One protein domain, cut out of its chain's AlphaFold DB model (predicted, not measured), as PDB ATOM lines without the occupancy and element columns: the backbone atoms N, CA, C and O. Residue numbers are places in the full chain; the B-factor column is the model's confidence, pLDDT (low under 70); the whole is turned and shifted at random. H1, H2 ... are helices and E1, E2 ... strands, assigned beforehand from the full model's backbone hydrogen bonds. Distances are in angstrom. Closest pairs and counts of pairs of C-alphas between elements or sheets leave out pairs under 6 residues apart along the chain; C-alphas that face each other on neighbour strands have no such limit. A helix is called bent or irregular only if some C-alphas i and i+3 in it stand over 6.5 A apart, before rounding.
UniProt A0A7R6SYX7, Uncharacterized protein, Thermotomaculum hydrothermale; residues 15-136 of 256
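This is residues 15 to 136 of the 256 residues of an uncharacterized protein of Thermotomaculum hydrothermale (UniProt A0A7R6SYX7). One twisted sheet of five strands makes the core, with the longest helix, H2, along one face and the short helix H1 crossing the opposite face near the E1 edge. H3 is set at the other end, by E2 and E3, and the unnamed last stretch, residues 121 to 136, passes outside the E1 edge. The 122 printed residues hold five named helices and five named strands, in the order H1 E1 H2 E2 H3 E3 H4 E4 H5 E5, a mixed class of helices and strands. The sheet is mixed, in the order E1, E5, E4, E3, E2, with E1 and E5, and E5 and E4, antiparallel and the other neighbours parallel. The whole is compact, with a radius of gyration of the C-alphas of 13.9 A and spans of 40 by 32 by 25 A.

H1, residues 15 to 22, is on the sheet at a height of 8.6 A and runs across the strands, at 75 degrees on the local plane to E1, residues 26 to 30. The closest C-alphas of these two are those of Glu 15 and Ala 27, 6.0 A apart. E1 is an edge strand, antiparallel at 157 degrees to E5, residues 116 to 120; N 28 and O 118 are within hydrogen-bond range at 2.8 A. H2, residues 33 to 46, is on the opposite face from H1 at a height of 8.1 A and runs along the strands, at 11 degrees on the local plane to E5. Its closest C-alphas to E5 are those of Tyr 36 and Tyr 116, 7.4 A apart. E2, residues 51 to 54, is the other edge strand, and E3, residues 78 to 81, is its parallel neighbour at 20 degrees, with N 81 and O 53 3.2 A apart. Between them in the chain comes H3, residues 60 to 72, near E2, with 7 pairs of C-alphas within 10 A; Thr 70 and Thr 78 are its closest C-alphas to E3, at 7.9 A. H4, residues 91 to 94, only grazes the sheet; it is close to H3 but not clearly touching, the closest C-alphas being those of Ile 67 and Trp 94, 7.5 A apart. E4, residues 98 to 102, is parallel to E3 at 15 degrees, with N 100 and O 80 2.8 A apart, and antiparallel to E5 at 164 degrees, with N 117 and O 101 2.8 A apart. E2, H3, E3 and E3, H4, E4 are strand-helix-strand units, two parallel neighbour strands with a helix between, and both crossovers are right-handed. H5, residues 103 to 107, only grazes the sheet and is irregular, with C-alphas 103 and 106 7.1 A apart. In H1, H2 and H3 every O i to N i+4 pair is within hydrogen-bond range; in H5 0 of 1 is, and 0 of 2 O i to N i+3 pairs, while H4 is too short for an O i to N i+4 pair.

H1 begins at C-alpha 15, (8.853, -10.513, 33.670), and is 10.8 A long. E1 is 13.2 A, H2 20.4 A and H3 18.6 A from first to last C-alpha. E4 is 13.7 A and E5 13.3 A, ending at C-alpha 120, (1.112, -1.402, 35.494). H3 ends at C-alpha 72, (-10.472, 12.951, 44.139).

The C-alphas of Arg 72 and Pro 136 are the two farthest apart, at 40.3 A. The printed part has no cut, and no link is long. The mean pLDDT of the printed part is 75.7, and 44 residues are under 70, among them residues 46 to 64 and 67 to 75.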
ATOM      1  N   GLU A  15      10.059 -11.338  33.712       86.19
ATOM      2  CA  GLU A  15       8.853 -10.513  33.670       86.19
ATOM      3  C   GLU A  15       7.710 -11.116  34.507       86.19
ATOM      4  O   GLU A  15       7.090 -10.425  35.319       86.19
ATOM      5  N   GLU A  16       7.453 -12.420  34.368       88.44
ATOM      6  CA  GLU A  16       6.416 -13.124  35.132       88.44
ATOM      7  C   GLU A  16       6.699 -13.104  36.637       88.44
ATOM      8  O   GLU A  16       5.785 -12.885  37.437       88.44
ATOM      9  N   LYS A  17       7.970 -13.239  37.042       85.50
ATOM     10  CA  LYS A  17       8.372 -13.100  38.452       85.50
ATOM     11  C   LYS A  17       8.002 -11.713  38.997       85.50
ATOM     12  O   LYS A  17       7.452 -11.628  40.097       85.50
ATOM     13  N   PHE A  18       8.226 -10.635  38.239       86.25
ATOM     14  CA  PHE A  18       7.791  -9.288  38.642       86.25
ATOM     15  C   PHE A  18       6.271  -9.181  38.772       86.25
ATOM     16  O   PHE A  18       5.786  -8.692  39.797       86.25
ATOM     17  N   LYS A  19       5.524  -9.687  37.783       87.50
ATOM     18  CA  LYS A  19       4.052  -9.690  37.803       87.50
ATOM     19  C   LYS A  19       3.495 -10.362  39.053       87.50
ATOM     20  O   LYS A  19       2.616  -9.805  39.711       87.50
ATOM     21  N   ILE A  20       4.067 -11.502  39.441       84.94
ATOM     22  CA  ILE A  20       3.667 -12.248  40.640       84.94
ATOM     23  C   ILE A  20       4.029 -11.483  41.921       84.94
ATOM     24  O   ILE A  20       3.170 -11.273  42.780       84.94
ATOM     25  N   ILE A  21       5.284 -11.041  42.061       79.81
ATOM     26  CA  ILE A  21       5.783 -10.401  43.294       79.81
ATOM     27  C   ILE A  21       5.016  -9.110  43.604       79.81
ATOM     28  O   ILE A  21       4.677  -8.845  44.765       79.81
ATOM     29  N   PHE A  22       4.726  -8.323  42.569       80.06
ATOM     30  CA  PHE A  22       4.105  -7.008  42.694       80.06
ATOM     31  C   PHE A  22       2.605  -6.987  42.375       80.06
ATOM     32  O   PHE A  22       1.994  -5.924  42.469       80.06
ATOM     33  N   LYS A  23       2.005  -8.144  42.055       84.69
ATOM     34  CA  LYS A  23       0.588  -8.293  41.682       84.69
ATOM     35  C   LYS A  23       0.169  -7.314  40.571       84.69
ATOM     36  O   LYS A  23      -0.773  -6.540  40.743       84.69
ATOM     37  N   CYS A  24       0.888  -7.325  39.452       86.00
ATOM     38  CA  CYS A  24       0.609  -6.470  38.295       86.00
ATOM     39  C   CYS A  24       0.387  -7.294  37.021       86.00
ATOM     40  O   CYS A  24       0.838  -8.436  36.938       86.00
ATOM     41  N   LYS A  25      -0.304  -6.723  36.026       89.25
ATOM     42  CA  LYS A  25      -0.525  -7.376  34.724       89.25
ATOM     43  C   LYS A  25       0.627  -7.140  33.752       89.25
ATOM     44  O   LYS A  25       0.937  -8.029  32.965       89.25
ATOM     45  N   TYR A  26       1.281  -5.982  33.840       90.56
ATOM     46  CA  TYR A  26       2.399  -5.610  32.972       90.56
ATOM     47  C   TYR A  26       3.620  -5.198  33.789       90.56
ATOM     48  O   TYR A  26       3.498  -4.540  34.827       90.56
ATOM     49  N   ALA A  27       4.793  -5.583  33.298       91.00
ATOM     50  CA  ALA A  27       6.082  -5.191  33.834       91.00
ATOM     51  C   ALA A  27       6.996  -4.820  32.665       91.00
ATOM     52  O   ALA A  27       7.000  -5.500  31.646       91.00
ATOM     53  N   TYR A  28       7.769  -3.754  32.829       90.88
ATOM     54  CA  TYR A  28       8.682  -3.229  31.824       90.88
ATOM     55  C   TYR A  28      10.039  -2.950  32.451       90.88
ATOM     56  O   TYR A  28      10.118  -2.409  33.561       90.88
ATOM     57  N   PHE A  29      11.107  -3.284  31.734       91.00
ATOM     58  CA  PHE A  29      12.463  -2.953  32.140       91.00
ATOM     59  C   PHE A  29      12.923  -1.667  31.455       91.00
ATOM     60  O   PHE A  29      12.840  -1.526  30.241       91.00
ATOM     61  N   LEU A  30      13.433  -0.728  32.248       90.75
ATOM     62  CA  LEU A  30      13.967   0.548  31.779       90.75
ATOM     63  C   LEU A  30      15.447   0.602  32.147       90.75
ATOM     64  O   LEU A  30      15.798   0.610  33.330       90.75
ATOM     65  N   LYS A  31      16.336   0.633  31.155       89.75
ATOM     66  CA  LYS A  31      17.784   0.436  31.346       89.75
ATOM     67  C   LYS A  31      18.438   1.618  32.055       89.75
ATOM     68  O   LYS A  31      19.476   1.467  32.703       89.75
ATOM     69  N   SER A  32      17.837   2.802  31.957       88.31
ATOM     70  CA  SER A  32      18.447   4.050  32.403       88.31
ATOM     71  C   SER A  32      17.459   5.022  33.046       88.31
ATOM     72  O   SER A  32      16.240   4.909  32.927       88.31
ATOM     73  N   GLU A  33      18.005   6.028  33.734       88.00
ATOM     74  CA  GLU A  33      17.207   7.144  34.248       88.00
ATOM     75  C   GLU A  33      16.568   7.973  33.125       88.00
ATOM     76  O   GLU A  33      15.467   8.498  33.283       88.00
ATOM     77  N   ARG A  34      17.244   8.058  31.976       89.12
ATOM     78  CA  ARG A  34      16.725   8.736  30.789       89.12
ATOM     79  C   ARG A  34      15.449   8.068  30.286       89.12
ATOM     80  O   ARG A  34      14.483   8.765  29.998       89.12
ATOM     81  N   GLU A  35      15.435   6.738  30.237       87.94
ATOM     82  CA  GLU A  35      14.279   5.970  29.770       87.94
ATOM     83  C   GLU A  35      13.060   6.161  30.665       87.94
ATOM     84  O   GLU A  35      12.013   6.555  30.159       87.94
ATOM     85  N   TYR A  36      13.175   6.000  31.991       86.94
ATOM     86  CA  TYR A  36      11.992   6.214  32.837       86.94
ATOM     87  C   TYR A  36      11.520   7.666  32.820       86.94
ATOM     88  O   TYR A  36      10.319   7.909  32.877       86.94
ATOM     89  N   LYS A  37      12.427   8.648  32.712       87.56
ATOM     90  CA  LYS A  37      12.020  10.052  32.551       87.56
ATOM     91  C   LYS A  37      11.255  10.267  31.249       87.56
ATOM     92  O   LYS A  37      10.291  11.025  31.257       87.56
ATOM     93  N   SER A  38      11.644   9.586  30.172       87.06
ATOM     94  CA  SER A  38      10.905   9.602  28.908       87.06
ATOM     95  C   SER A  38       9.491   9.053  29.091       87.06
ATOM     96  O   SER A  38       8.536   9.737  28.747       87.06
ATOM     97  N   VAL A  39       9.350   7.888  29.735       85.12
ATOM     98  CA  VAL A  39       8.041   7.281  30.046       85.12
ATOM     99  C   VAL A  39       7.170   8.225  30.876       85.12
ATOM    100  O   VAL A  39       6.007   8.453  30.554       85.12
ATOM    101  N   LEU A  40       7.738   8.840  31.921       81.88
ATOM    102  CA  LEU A  40       7.019   9.815  32.745       81.88
ATOM    103  C   LEU A  40       6.595  11.059  31.955       81.88
ATOM    104  O   LEU A  40       5.565  11.643  32.278       81.88
ATOM    105  N   ASN A  41       7.377  11.494  30.965       83.44
ATOM    106  CA  ASN A  41       7.034  12.639  30.125       83.44
ATOM    107  C   ASN A  41       5.920  12.302  29.131       83.44
ATOM    108  O   ASN A  41       4.998  13.098  29.002       83.44
ATOM    109  N   THR A  42       5.955  11.128  28.498       82.69
ATOM    110  CA  THR A  42       4.866  10.653  27.628       82.69
ATOM    111  C   THR A  42       3.552  10.559  28.407       82.69
ATOM    112  O   THR A  42       2.552  11.140  28.004       82.69
ATOM    113  N   LEU A  43       3.574   9.977  29.613       76.25
ATOM    114  CA  LEU A  43       2.390   9.923  30.478       76.25
ATOM    115  C   LEU A  43       1.829  11.313  30.833       76.25
ATOM    116  O   LEU A  43       0.622  11.444  31.020       76.25
ATOM    117  N   LYS A  44       2.678  12.346  30.939       75.38
ATOM    118  CA  LYS A  44       2.239  13.734  31.195       75.38
ATOM    119  C   LYS A  44       1.593  14.396  29.984       75.38
ATOM    120  O   LYS A  44       0.825  15.331  30.163       75.38
ATOM    121  N   GLN A  45       1.962  13.976  28.777       70.88
ATOM    122  CA  GLN A  45       1.364  14.491  27.548       70.88
ATOM    123  C   GLN A  45      -0.035  13.897  27.348       70.88
ATOM    124  O   GLN A  45      -0.949  14.629  26.988       70.88
ATOM    125  N   ASP A  46      -0.211  12.613  27.677       60.09
ATOM    126  CA  ASP A  46      -1.489  11.899  27.526       60.09
ATOM    127  C   ASP A  46      -2.464  12.122  28.693       60.09
ATOM    128  O   ASP A  46      -3.670  11.909  28.574       60.09
ATOM    129  N   SER A  47      -1.949  12.525  29.853       55.53
ATOM    130  CA  SER A  47      -2.742  12.842  31.034       55.53
ATOM    131  C   SER A  47      -2.151  14.078  31.686       55.53
ATOM    132  O   SER A  47      -0.997  14.067  32.103       55.53
ATOM    133  N   GLU A  48      -2.933  15.153  31.778       47.88
ATOM    134  CA  GLU A  48      -2.453  16.502  32.115       47.88
ATOM    135  C   GLU A  48      -1.591  16.580  33.396       47.88
ATOM    136  O   GLU A  48      -0.861  17.551  33.592       47.88
ATOM    137  N   ILE A  49      -1.636  15.578  34.293       53.19
ATOM    138  CA  ILE A  49      -0.835  15.531  35.522       53.19
ATOM    139  C   ILE A  49      -0.382  14.096  35.854       53.19
ATOM    140  O   ILE A  49      -1.159  13.295  36.372       53.19
ATOM    141  N   VAL A  50       0.920  13.819  35.704       54.12
ATOM    142  CA  VAL A  50       1.600  12.680  36.354       54.12
ATOM    143  C   VAL A  50       2.190  13.136  37.678       54.12
ATOM    144  O   VAL A  50       3.185  13.869  37.715       54.12
ATOM    145  N   THR A  51       1.623  12.665  38.786       58.50
ATOM    146  CA  THR A  51       2.221  12.902  40.104       58.50
ATOM    147  C   THR A  51       3.223  11.797  40.412       58.50
ATOM    148  O   THR A  51       2.831  10.686  40.762       58.50
ATOM    149  N   LEU A  52       4.519  12.108  40.322       57.91
ATOM    150  CA  LEU A  52       5.570  11.238  40.846       57.91
ATOM    151  C   LEU A  52       5.597  11.360  42.371       57.91
ATOM    152  O   LEU A  52       6.241  12.252  42.932       57.91
ATOM    153  N   LEU A  53       4.912  10.450  43.053       57.00
ATOM    154  CA  LEU A  53       5.000  10.364  44.505       57.00
ATOM    155  C   LEU A  53       6.312   9.679  44.882       57.00
ATOM    156  O   LEU A  53       6.359   8.472  45.100       57.00
ATOM    157  N   LYS A  54       7.391  10.467  44.958       57.66
ATOM    158  CA  LYS A  54       8.570  10.072  45.736       57.66
ATOM    159  C   LYS A  54       8.115  10.004  47.180       57.66
ATOM    160  O   LYS A  54       7.512  10.974  47.618       57.66
ATOM    161  N   ILE A  55       8.387   8.921  47.900       54.41
ATOM    162  CA  ILE A  55       8.132   8.820  49.344       54.41
ATOM    163  C   ILE A  55       9.310   9.490  50.069       54.41
ATOM    164  O   ILE A  55      10.346   8.846  50.234       54.41
ATOM    165  N   PRO A  56       9.240  10.778  50.471       44.25
ATOM    166  CA  PRO A  56      10.341  11.440  51.147       44.25
ATOM    167  C   PRO A  56      10.075  11.350  52.654       44.25
ATOM    168  O   PRO A  56       8.969  11.622  53.102       44.25
ATOM    169  N   LYS A  57      11.084  10.951  53.432       48.31
ATOM    170  CA  LYS A  57      11.151  11.058  54.904       48.31
ATOM    171  C   LYS A  57       9.808  11.270  55.633       48.31
ATOM    172  O   LYS A  57       9.465  12.380  56.011       48.31
ATOM    173  N   LEU A  58       9.125  10.152  55.874       47.41
ATOM    174  CA  LEU A  58       8.482   9.851  57.153       47.41
ATOM    175  C   LEU A  58       7.418  10.852  57.657       47.41
ATOM    176  O   LEU A  58       7.586  11.479  58.695       47.41
ATOM    177  N   SER A  59       6.261  10.885  56.990       55.03
ATOM    178  CA  SER A  59       4.984  10.697  57.699       55.03
ATOM    179  C   SER A  59       3.999   9.950  56.788       55.03
ATOM    180  O   SER A  59       3.764  10.337  55.640       55.03
ATOM    181  N   PHE A  60       3.454   8.824  57.264       58.19
ATOM    182  CA  PHE A  60       2.450   8.051  56.513       58.19
ATOM    183  C   PHE A  60       1.189   8.870  56.263       58.19
ATOM    184  O   PHE A  60       0.556   8.739  55.219       58.19
ATOM    185  N   GLU A  61       0.875   9.759  57.198       59.66
ATOM    186  CA  GLU A  61      -0.219  10.714  57.112       59.66
ATOM    187  C   GLU A  61      -0.052  11.682  55.932       59.66
ATOM    188  O   GLU A  61      -0.942  11.771  55.087       59.66
ATOM    189  N   GLY A  62       1.127  12.294  55.762       63.75
ATOM    190  CA  GLY A  62       1.384  13.205  54.641       63.75
ATOM    191  C   GLY A  62       1.355  12.509  53.276       63.75
ATOM    192  O   GLY A  62       0.938  13.099  52.276       63.75
ATOM    193  N   LEU A  63       1.760  11.237  53.221       65.50
ATOM    194  CA  LEU A  63       1.631  10.422  52.015       65.50
ATOM    195  C   LEU A  63       0.159  10.072  51.739       65.50
ATOM    196  O   LEU A  63      -0.299  10.240  50.609       65.50
ATOM    197  N   ARG A  64      -0.603   9.673  52.766       64.75
ATOM    198  CA  ARG A  64      -2.042   9.371  52.685       64.75
ATOM    199  C   ARG A  64      -2.867  10.572  52.226       64.75
ATOM    200  O   ARG A  64      -3.778  10.396  51.418       64.75
ATOM    201  N   ASP A  65      -2.577  11.770  52.716       70.19
ATOM    202  CA  ASP A  65      -3.340  12.969  52.357       70.19
ATOM    203  C   ASP A  65      -3.066  13.412  50.923       70.19
ATOM    204  O   ASP A  65      -4.009  13.707  50.184       70.19
ATOM    205  N   LYS A  66      -1.801  13.344  50.479       70.75
ATOM    206  CA  LYS A  66      -1.452  13.516  49.060       70.75
ATOM    207  C   LYS A  66      -2.207  12.516  48.193       70.75
ATOM    208  O   LYS A  66      -2.832  12.906  47.215       70.75
ATOM    209  N   ILE A  67      -2.225  11.253  48.614       67.44
ATOM    210  CA  ILE A  67      -2.942  10.176  47.937       67.44
ATOM    211  C   ILE A  67      -4.444  10.465  47.825       67.44
ATOM    212  O   ILE A  67      -5.007  10.386  46.734       67.44
ATOM    213  N   LYS A  68      -5.106  10.799  48.939       66.44
ATOM    214  CA  LYS A  68      -6.542  11.111  48.965       66.44
ATOM    215  C   LYS A  68      -6.877  12.305  48.078       66.44
ATOM    216  O   LYS A  68      -7.912  12.280  47.417       66.44
ATOM    217  N   LYS A  69      -6.021  13.332  48.070       69.44
ATOM    218  CA  LYS A  69      -6.191  14.513  47.219       69.44
ATOM    219  C   LYS A  69      -6.117  14.132  45.740       69.44
ATOM    220  O   LYS A  69      -7.045  14.447  45.008       69.44
ATOM    221  N   THR A  70      -5.102  13.365  45.333       65.50
ATOM    222  CA  THR A  70      -4.947  12.898  43.944       65.50
ATOM    223  C   THR A  70      -6.109  12.001  43.498       65.50
ATOM    224  O   THR A  70      -6.629  12.174  42.403       65.50
ATOM    225  N   LYS A  71      -6.605  11.101  44.362       62.03
ATOM    226  CA  LYS A  71      -7.746  10.207  44.061       62.03
ATOM    227  C   LYS A  71      -9.065  10.937  43.776       62.03
ATOM    228  O   LYS A  71      -9.929  10.390  43.096       62.03
ATOM    229  N   ARG A  72      -9.255  12.138  44.334       54.22
ATOM    230  CA  ARG A  72     -10.472  12.951  44.139       54.22
ATOM    231  C   ARG A  72     -10.501  13.651  42.781       54.22
ATOM    232  O   ARG A  72     -11.563  14.077  42.341       54.22
ATOM    233  N   GLU A  73      -9.365  13.726  42.106       63.88
ATOM    234  CA  GLU A  73      -9.220  14.339  40.795       63.88
ATOM    235  C   GLU A  73      -9.394  13.245  39.725       63.88
ATOM    236  O   GLU A  73      -8.425  12.669  39.230       63.88
ATOM    237  N   LYS A  74     -10.654  12.880  39.434       57.28
ATOM    238  CA  LYS A  74     -11.003  11.840  38.446       57.28
ATOM    239  C   LYS A  74     -10.273  12.079  37.110       57.28
ATOM    240  O   LYS A  74     -10.263  13.200  36.617       57.28
ATOM    241  N   GLY A  75      -9.712  11.015  36.527       62.88
ATOM    242  CA  GLY A  75      -9.073  11.032  35.200       62.88
ATOM    243  C   GLY A  75      -7.543  11.164  35.186       62.88
ATOM    244  O   GLY A  75      -6.951  11.106  34.115       62.88
ATOM    245  N   LYS A  76      -6.881  11.303  36.342       71.62
ATOM    246  CA  LYS A  76      -5.419  11.480  36.413       71.62
ATOM    247  C   LYS A  76      -4.666  10.160  36.555       71.62
ATOM    248  O   LYS A  76      -5.057   9.315  37.357       71.62
ATOM    249  N   ILE A  77      -3.551  10.027  35.832       71.38
ATOM    250  CA  ILE A  77      -2.631   8.896  35.970       71.38
ATOM    251  C   ILE A  77      -1.701   9.129  37.164       71.38
ATOM    252  O   ILE A  77      -0.976  10.126  37.229       71.38
ATOM    253  N   THR A  78      -1.649   8.173  38.092       74.12
ATOM    254  CA  THR A  78      -0.692   8.221  39.208       74.12
ATOM    255  C   THR A  78       0.451   7.228  39.005       74.12
ATOM    256  O   THR A  78       0.219   6.024  38.883       74.12
ATOM    257  N   VAL A  79       1.696   7.721  39.051       77.19
ATOM    258  CA  VAL A  79       2.900   6.878  39.102       77.19
ATOM    259  C   VAL A  79       3.543   6.952  40.484       77.19
ATOM    260  O   VAL A  79       4.050   7.992  40.912       77.19
ATOM    261  N   LEU A  80       3.569   5.822  41.184       75.69
ATOM    262  CA  LEU A  80       4.226   5.718  42.482       75.69
ATOM    263  C   LEU A  80       5.710   5.382  42.305       75.69
ATOM    264  O   LEU A  80       6.045   4.314  41.800       75.69
ATOM    265  N   TYR A  81       6.601   6.264  42.763       77.31
ATOM    266  CA  TYR A  81       8.042   6.002  42.776       77.31
ATOM    267  C   TYR A  81       8.516   5.673  44.184       77.31
ATOM    268  O   TYR A  81       8.716   6.555  45.026       77.31
ATOM    269  N   ALA A  82       8.712   4.382  44.441       70.06
ATOM    270  CA  ALA A  82       9.109   3.899  45.756       70.06
ATOM    271  C   ALA A  82      10.578   3.474  45.762       70.06
ATOM    272  O   ALA A  82      10.916   2.299  45.663       70.06
ATOM    273  N   GLU A  83      11.466   4.451  45.931       66.44
ATOM    274  CA  GLU A  83      12.893   4.194  46.160       66.44
ATOM    275  C   GLU A  83      13.152   3.573  47.545       66.44
ATOM    276  O   GLU A  83      14.056   2.760  47.713       66.44
ATOM    277  N   PHE A  84      12.330   3.930  48.537       59.62
ATOM    278  CA  PHE A  84      12.562   3.596  49.947       59.62
ATOM    279  C   PHE A  84      11.875   2.323  50.418       59.62
ATOM    280  O   PHE A  84      12.199   1.841  51.501       59.62
ATOM    281  N   SER A  85      10.943   1.781  49.634       62.44
ATOM    282  CA  SER A  85      10.397   0.463  49.907       62.44
ATOM    283  C   SER A  85       9.473  -0.050  48.802       62.44
ATOM    284  O   SER A  85       8.247   0.015  48.932       62.44
ATOM    285  N   PRO A  86      10.024  -0.600  47.714       58.00
ATOM    286  CA  PRO A  86       9.201  -1.240  46.693       58.00
ATOM    287  C   PRO A  86       8.292  -2.348  47.257       58.00
ATOM    288  O   PRO A  86       7.231  -2.608  46.699       58.00
ATOM    289  N   PHE A  87       8.676  -2.972  48.379       64.81
ATOM    290  CA  PHE A  87       8.015  -4.166  48.918       64.81
ATOM    291  C   PHE A  87       7.230  -3.961  50.213       64.81
ATOM    292  O   PHE A  87       6.424  -4.827  50.553       64.81
ATOM    293  N   GLN A  88       7.441  -2.857  50.941       68.75
ATOM    294  CA  GLN A  88       6.606  -2.563  52.110       68.75
ATOM    295  C   GLN A  88       5.252  -2.005  51.691       68.75
ATOM    296  O   GLN A  88       4.372  -1.971  52.529       68.75
ATOM    297  N   ILE A  89       5.035  -1.588  50.443       69.00
ATOM    298  CA  ILE A  89       3.750  -1.033  49.995       69.00
ATOM    299  C   ILE A  89       3.110  -1.908  48.920       69.00
ATOM    300  O   ILE A  89       3.803  -2.552  48.137       69.00
ATOM    301  N   TYR A  90       1.779  -1.897  48.855       68.56
ATOM    302  CA  TYR A  90       1.038  -2.382  47.695       68.56
ATOM    303  C   TYR A  90       0.755  -1.190  46.775       68.56
ATOM    304  O   TYR A  90      -0.244  -0.493  46.976       68.56
ATOM    305  N   PRO A  91       1.618  -0.910  45.779       70.25
ATOM    306  CA  PRO A  91       1.539   0.330  45.002       70.25
ATOM    307  C   PRO A  91       0.161   0.536  44.347       70.25
ATOM    308  O   PRO A  91      -0.359   1.655  44.307       70.25
ATOM    309  N   PHE A  92      -0.457  -0.564  43.912       73.44
ATOM    310  CA  PHE A  92      -1.742  -0.596  43.214       73.44
ATOM    311  C   PHE A  92      -2.969  -0.632  44.132       73.44
ATOM    312  O   PHE A  92      -4.070  -0.316  43.691       73.44
ATOM    313  N   GLU A  93      -2.816  -1.015  45.403       69.31
ATOM    314  CA  GLU A  93      -3.916  -0.933  46.382       69.31
ATOM    315  C   GLU A  93      -4.084   0.504  46.893       69.31
ATOM    316  O   GLU A  93      -5.157   0.912  47.337       69.31
ATOM    317  N   TRP A  94      -3.019   1.301  46.792       64.25
ATOM    318  CA  TRP A  94      -3.002   2.673  47.260       64.25
ATOM    319  C   TRP A  94      -3.658   3.608  46.252       64.25
ATOM    320  O   TRP A  94      -4.754   4.085  46.533       64.25
ATOM    321  N   ILE A  95      -3.018   3.867  45.107       61.19
ATOM    322  CA  ILE A  95      -3.525   4.739  44.025       61.19
ATOM    323  C   ILE A  95      -2.808   4.582  42.683       61.19
ATOM    324  O   ILE A  95      -3.219   5.227  41.726       61.19
ATOM    325  N   GLY A  96      -1.711   3.825  42.604       62.09
ATOM    326  CA  GLY A  96      -0.923   3.799  41.378       62.09
ATOM    327  C   GLY A  96      -1.712   3.158  40.244       62.09
ATOM    328  O   GLY A  96      -2.115   2.005  40.368       62.09
ATOM    329  N   ASP A  97      -1.880   3.871  39.132       75.88
ATOM    330  CA  ASP A  97      -2.041   3.223  37.828       75.88
ATOM    331  C   ASP A  97      -0.739   2.490  37.481       75.88
ATOM    332  O   ASP A  97      -0.750   1.368  36.972       75.88
ATOM    333  N   PHE A  98       0.386   3.114  37.851       84.62
ATOM    334  CA  PHE A  98       1.726   2.602  37.631       84.62
ATOM    335  C   PHE A  98       2.596   2.657  38.890       84.62
ATOM    336  O   PHE A  98       2.410   3.493  39.783       84.62
ATOM    337  N   ALA A  99       3.605   1.794  38.923       85.81
ATOM    338  CA  ALA A  99       4.668   1.807  39.920       85.81
ATOM    339  C   ALA A  99       6.033   1.814  39.231       85.81
ATOM    340  O   ALA A  99       6.228   1.128  38.233       85.81
ATOM    341  N   LEU A 100       6.981   2.574  39.765       87.25
ATOM    342  CA  LEU A 100       8.350   2.641  39.268       87.25
ATOM    343  C   LEU A 100       9.319   2.339  40.412       87.25
ATOM    344  O   LEU A 100       9.321   3.031  41.435       87.25
ATOM    345  N   PHE A 101      10.174   1.338  40.215       87.38
ATOM    346  CA  PHE A 101      11.138   0.890  41.216       87.38
ATOM    347  C   PHE A 101      12.554   0.856  40.648       87.38
ATOM    348  O   PHE A 101      12.757   0.278  39.581       87.38
ATOM    349  N   PRO A 102      13.558   1.421  41.337       88.88
ATOM    350  CA  PRO A 102      14.945   1.169  40.975       88.88
ATOM    351  C   PRO A 102      15.296  -0.298  41.254       88.88
ATOM    352  O   PRO A 102      14.943  -0.839  42.303       88.88
ATOM    353  N   LEU A 103      16.034  -0.941  40.344       88.50
ATOM    354  CA  LEU A 103      16.551  -2.291  40.594       88.50
ATOM    355  C   LEU A 103      17.652  -2.296  41.655       88.50
ATOM    356  O   LEU A 103      17.800  -3.257  42.408       88.50
ATOM    357  N   LYS A 104      18.423  -1.209  41.718       89.12
ATOM    358  CA  LYS A 104      19.466  -0.997  42.718       89.12
ATOM    359  C   LYS A 104      18.882  -1.066  44.131       89.12
ATOM    360  O   LYS A 104      17.882  -0.414  44.420       89.12
ATOM    361  N   GLY A 105      19.571  -1.758  45.034       88.31
ATOM    362  CA  GLY A 105      19.172  -1.830  46.433       88.31
ATOM    363  C   GLY A 105      18.181  -2.956  46.667       88.31
ATOM    364  O   GLY A 105      18.523  -4.105  46.432       88.31
ATOM    365  N   PHE A 106      16.962  -2.646  47.105       85.44
ATOM    366  CA  PHE A 106      15.970  -3.639  47.529       85.44
ATOM    367  C   PHE A 106      15.740  -4.800  46.558       85.44
ATOM    368  O   PHE A 106      15.700  -5.951  46.991       85.44
ATOM    369  N   VAL A 107      15.590  -4.519  45.260       86.44
ATOM    370  CA  VAL A 107      15.302  -5.566  44.271       86.44
ATOM    371  C   VAL A 107      16.541  -6.441  44.057       86.44
ATOM    372  O   VAL A 107      16.477  -7.658  44.231       86.44
ATOM    373  N   SER A 108      17.694  -5.838  43.759       88.94
ATOM    374  CA  SER A 108      18.913  -6.580  43.413       88.94
ATOM    375  C   SER A 108      19.769  -7.047  44.591       88.94
ATOM    376  O   SER A 108      20.679  -7.857  44.412       88.94
ATOM    377  N   GLY A 109      19.532  -6.514  45.788       88.94
ATOM    378  CA  GLY A 109      20.387  -6.693  46.961       88.94
ATOM    379  C   GLY A 109      21.759  -6.023  46.852       88.94
ATOM    380  O   GLY A 109      22.619  -6.251  47.701       88.94
ATOM    381  N   ASN A 110      22.020  -5.213  45.823       89.56
ATOM    382  CA  ASN A 110      23.344  -4.633  45.596       89.56
ATOM    383  C   ASN A 110      23.280  -3.213  45.010       89.56
ATOM    384  O   ASN A 110      22.235  -2.730  44.575       89.56
ATOM    385  N   ASN A 111      24.422  -2.525  44.997       86.00
ATOM    386  CA  ASN A 111      24.530  -1.152  44.502       86.00
ATOM    387  C   ASN A 111      24.959  -1.035  43.024       86.00
ATOM    388  O   ASN A 111      25.044   0.089  42.520       86.00
ATOM    389  N   LYS A 112      25.235  -2.158  42.349       88.12
ATOM    390  CA  LYS A 112      25.796  -2.214  40.992       88.12
ATOM    391  C   LYS A 112      24.716  -2.321  39.921       88.12
ATOM    392  O   LYS A 112      24.861  -1.710  38.866       88.12
ATOM    393  N   THR A 113      23.638  -3.057  40.195       86.44
ATOM    394  CA  THR A 113      22.531  -3.237  39.250       86.44
ATOM    395  C   THR A 113      21.895  -1.892  38.921       86.44
ATOM    396  O   THR A 113      21.481  -1.145  39.810       86.44
ATOM    397  N   ARG A 114      21.843  -1.577  37.628       88.88
ATOM    398  CA  ARG A 114      21.231  -0.361  37.092       88.88
ATOM    399  C   ARG A 114      19.880  -0.680  36.467       88.88
ATOM    400  O   ARG A 114      19.555  -1.839  36.236       88.88
ATOM    401  N   GLY A 115      19.124   0.375  36.205       90.69
ATOM    402  CA  GLY A 115      17.806   0.294  35.602       90.69
ATOM    403  C   GLY A 115      16.672   0.298  36.619       90.69
ATOM    404  O   GLY A 115      16.871   0.388  37.837       90.69
ATOM    405  N   TYR A 116      15.470   0.248  36.070       90.88
ATOM    406  CA  TYR A 116      14.215   0.393  36.775       90.88
ATOM    407  C   TYR A 116      13.220  -0.619  36.245       90.88
ATOM    408  O   TYR A 116      13.300  -1.060  35.100       90.88
ATOM    409  N   VAL A 117      12.259  -0.942  37.089       89.81
ATOM    410  CA  VAL A 117      11.099  -1.721  36.706       89.81
ATOM    411  C   VAL A 117       9.891  -0.819  36.804       89.81
ATOM    412  O   VAL A 117       9.623  -0.231  37.854       89.81
ATOM    413  N   PHE A 118       9.204  -0.687  35.680       89.44
ATOM    414  CA  PHE A 118       7.962   0.045  35.558       89.44
ATOM    415  C   PHE A 118       6.827  -0.960  35.448       89.44
ATOM    416  O   PHE A 118       6.863  -1.863  34.622       89.44
ATOM    417  N   LEU A 119       5.846  -0.853  36.327       89.38
ATOM    418  CA  LEU A 119       4.766  -1.814  36.458       89.38
ATOM    419  C   LEU A 119       3.436  -1.123  36.228       89.38
ATOM    420  O   LEU A 119       3.255   0.019  36.649       89.38
ATOM    421  N   SER A 120       2.488  -1.853  35.656       88.62
ATOM    422  CA  SER A 120       1.112  -1.402  35.494       88.62
ATOM    423  C   SER A 120       0.144  -2.480  35.940       88.62
ATOM    424  O   SER A 120       0.324  -3.664  35.627       88.62
ATOM    425  N   LYS A 121      -0.896  -2.067  36.668       84.56
ATOM    426  CA  LYS A 121      -1.924  -2.999  37.126       84.56
ATOM    427  C   LYS A 121      -2.717  -3.555  35.953       84.56
ATOM    428  O   LYS A 121      -2.827  -4.765  35.857       84.56
ATOM    429  N   ASP A 122      -3.203  -2.680  35.071       84.12
ATOM    430  CA  ASP A 122      -4.232  -3.031  34.081       84.12
ATOM    431  C   ASP A 122      -4.002  -2.416  32.689       84.12
ATOM    432  O   ASP A 122      -4.632  -2.852  31.726       84.12
ATOM    433  N   LYS A 123      -3.106  -1.426  32.561       82.38
ATOM    434  CA  LYS A 123      -2.883  -0.669  31.318       82.38
ATOM    435  C   LYS A 123      -1.554  -1.039  30.674       82.38
ATOM    436  O   LYS A 123      -0.514  -0.935  31.319       82.38
ATOM    437  N   GLU A 124      -1.583  -1.421  29.410       83.88
ATOM    438  CA  GLU A 124      -0.360  -1.564  28.631       83.88
ATOM    439  C   GLU A 124       0.221  -0.182  28.312       83.88
ATOM    440  O   GLU A 124      -0.526   0.778  28.115       83.88
ATOM    441  N   PHE A 125       1.547  -0.065  28.293       78.12
ATOM    442  CA  PHE A 125       2.233   1.149  27.880       78.12
ATOM    443  C   PHE A 125       2.937   0.908  26.536       78.12
ATOM    444  O   PHE A 125       3.941   0.189  26.502       78.12
ATOM    445  N   PRO A 126       2.417   1.460  25.425       69.38
ATOM    446  CA  PRO A 126       2.981   1.214  24.106       69.38
ATOM    447  C   PRO A 126       4.390   1.813  23.989       69.38
ATOM    448  O   PRO A 126       4.691   2.865  24.551       69.38
ATOM    449  N   GLY A 127       5.265   1.141  23.238       67.50
ATOM    450  CA  GLY A 127       6.593   1.663  22.901       67.50
ATOM    451  C   GLY A 127       7.700   1.425  23.935       67.50
ATOM    452  O   GLY A 127       8.809   1.916  23.738       67.50
ATOM    453  N   ILE A 128       7.453   0.655  25.003       74.94
ATOM    454  CA  ILE A 128       8.523   0.145  25.876       74.94
ATOM    455  C   ILE A 128       8.735  -1.342  25.587       74.94
ATOM    456  O   ILE A 128       7.840  -2.150  25.824       74.94
ATOM    457  N   SER A 129       9.930  -1.710  25.113       66.88
ATOM    458  CA  SER A 129      10.320  -3.123  25.022       66.88
ATOM    459  C   SER A 129      10.437  -3.732  26.424       66.88
ATOM    460  O   SER A 129      11.029  -3.134  27.325       66.88
ATOM    461  N   SER A 130       9.892  -4.936  26.597       68.44
ATOM    462  CA  SER A 130       9.975  -5.726  27.825       68.44
ATOM    463  C   SER A 130      11.155  -6.700  27.821       68.44
ATOM    464  O   SER A 130      11.090  -7.721  28.495       68.44
ATOM    465  N   ASP A 131      12.251  -6.416  27.111       81.25
ATOM    466  CA  ASP A 131      13.445  -7.271  27.165       81.25
ATOM    467  C   ASP A 131      14.068  -7.240  28.572       81.25
ATOM    468  O   ASP A 131      14.944  -6.427  28.892       81.25
ATOM    469  N   PHE A 132      13.585  -8.127  29.444       83.81
ATOM    470  CA  PHE A 132      14.091  -8.291  30.794       83.81
ATOM    471  C   PHE A 132      15.411  -9.054  30.736       83.81
ATOM    472  O   PHE A 132      15.427 -10.204  30.291       83.81
ATOM    473  N   PRO A 133      16.516  -8.478  31.240       84.38
ATOM    474  CA  PRO A 133      17.719  -9.263  31.441       84.38
ATOM    475  C   PRO A 133      17.447 -10.355  32.479       84.38
ATOM    476  O   PRO A 133      16.517 -10.263  33.290       84.38
ATOM    477  N   GLU A 134      18.297 -11.377  32.499       85.12
ATOM    478  CA  GLU A 134      18.289 -12.333  33.599       85.12
ATOM    479  C   GLU A 134      18.560 -11.617  34.929       85.12
ATOM    480  O   GLU A 134      19.457 -10.779  35.061       85.12
ATOM    481  N   MET A 135      17.751 -11.938  35.938       86.50
ATOM    482  CA  MET A 135      17.811 -11.316  37.260       86.50
ATOM    483  C   MET A 135      17.780 -12.393  38.352       86.50
ATOM    484  O   MET A 135      16.761 -12.557  39.030       86.50
ATOM    485  N   PRO A 136      18.886 -13.130  38.563       85.88
ATOM    486  CA  PRO A 136      18.930 -14.235  39.529       85.88
ATOM    487  C   PRO A 136      18.597 -13.791  40.964       85.88
ATOM    488  O   PRO A 136      18.064 -14.549  41.769       85.88
TER     489      PRO A 136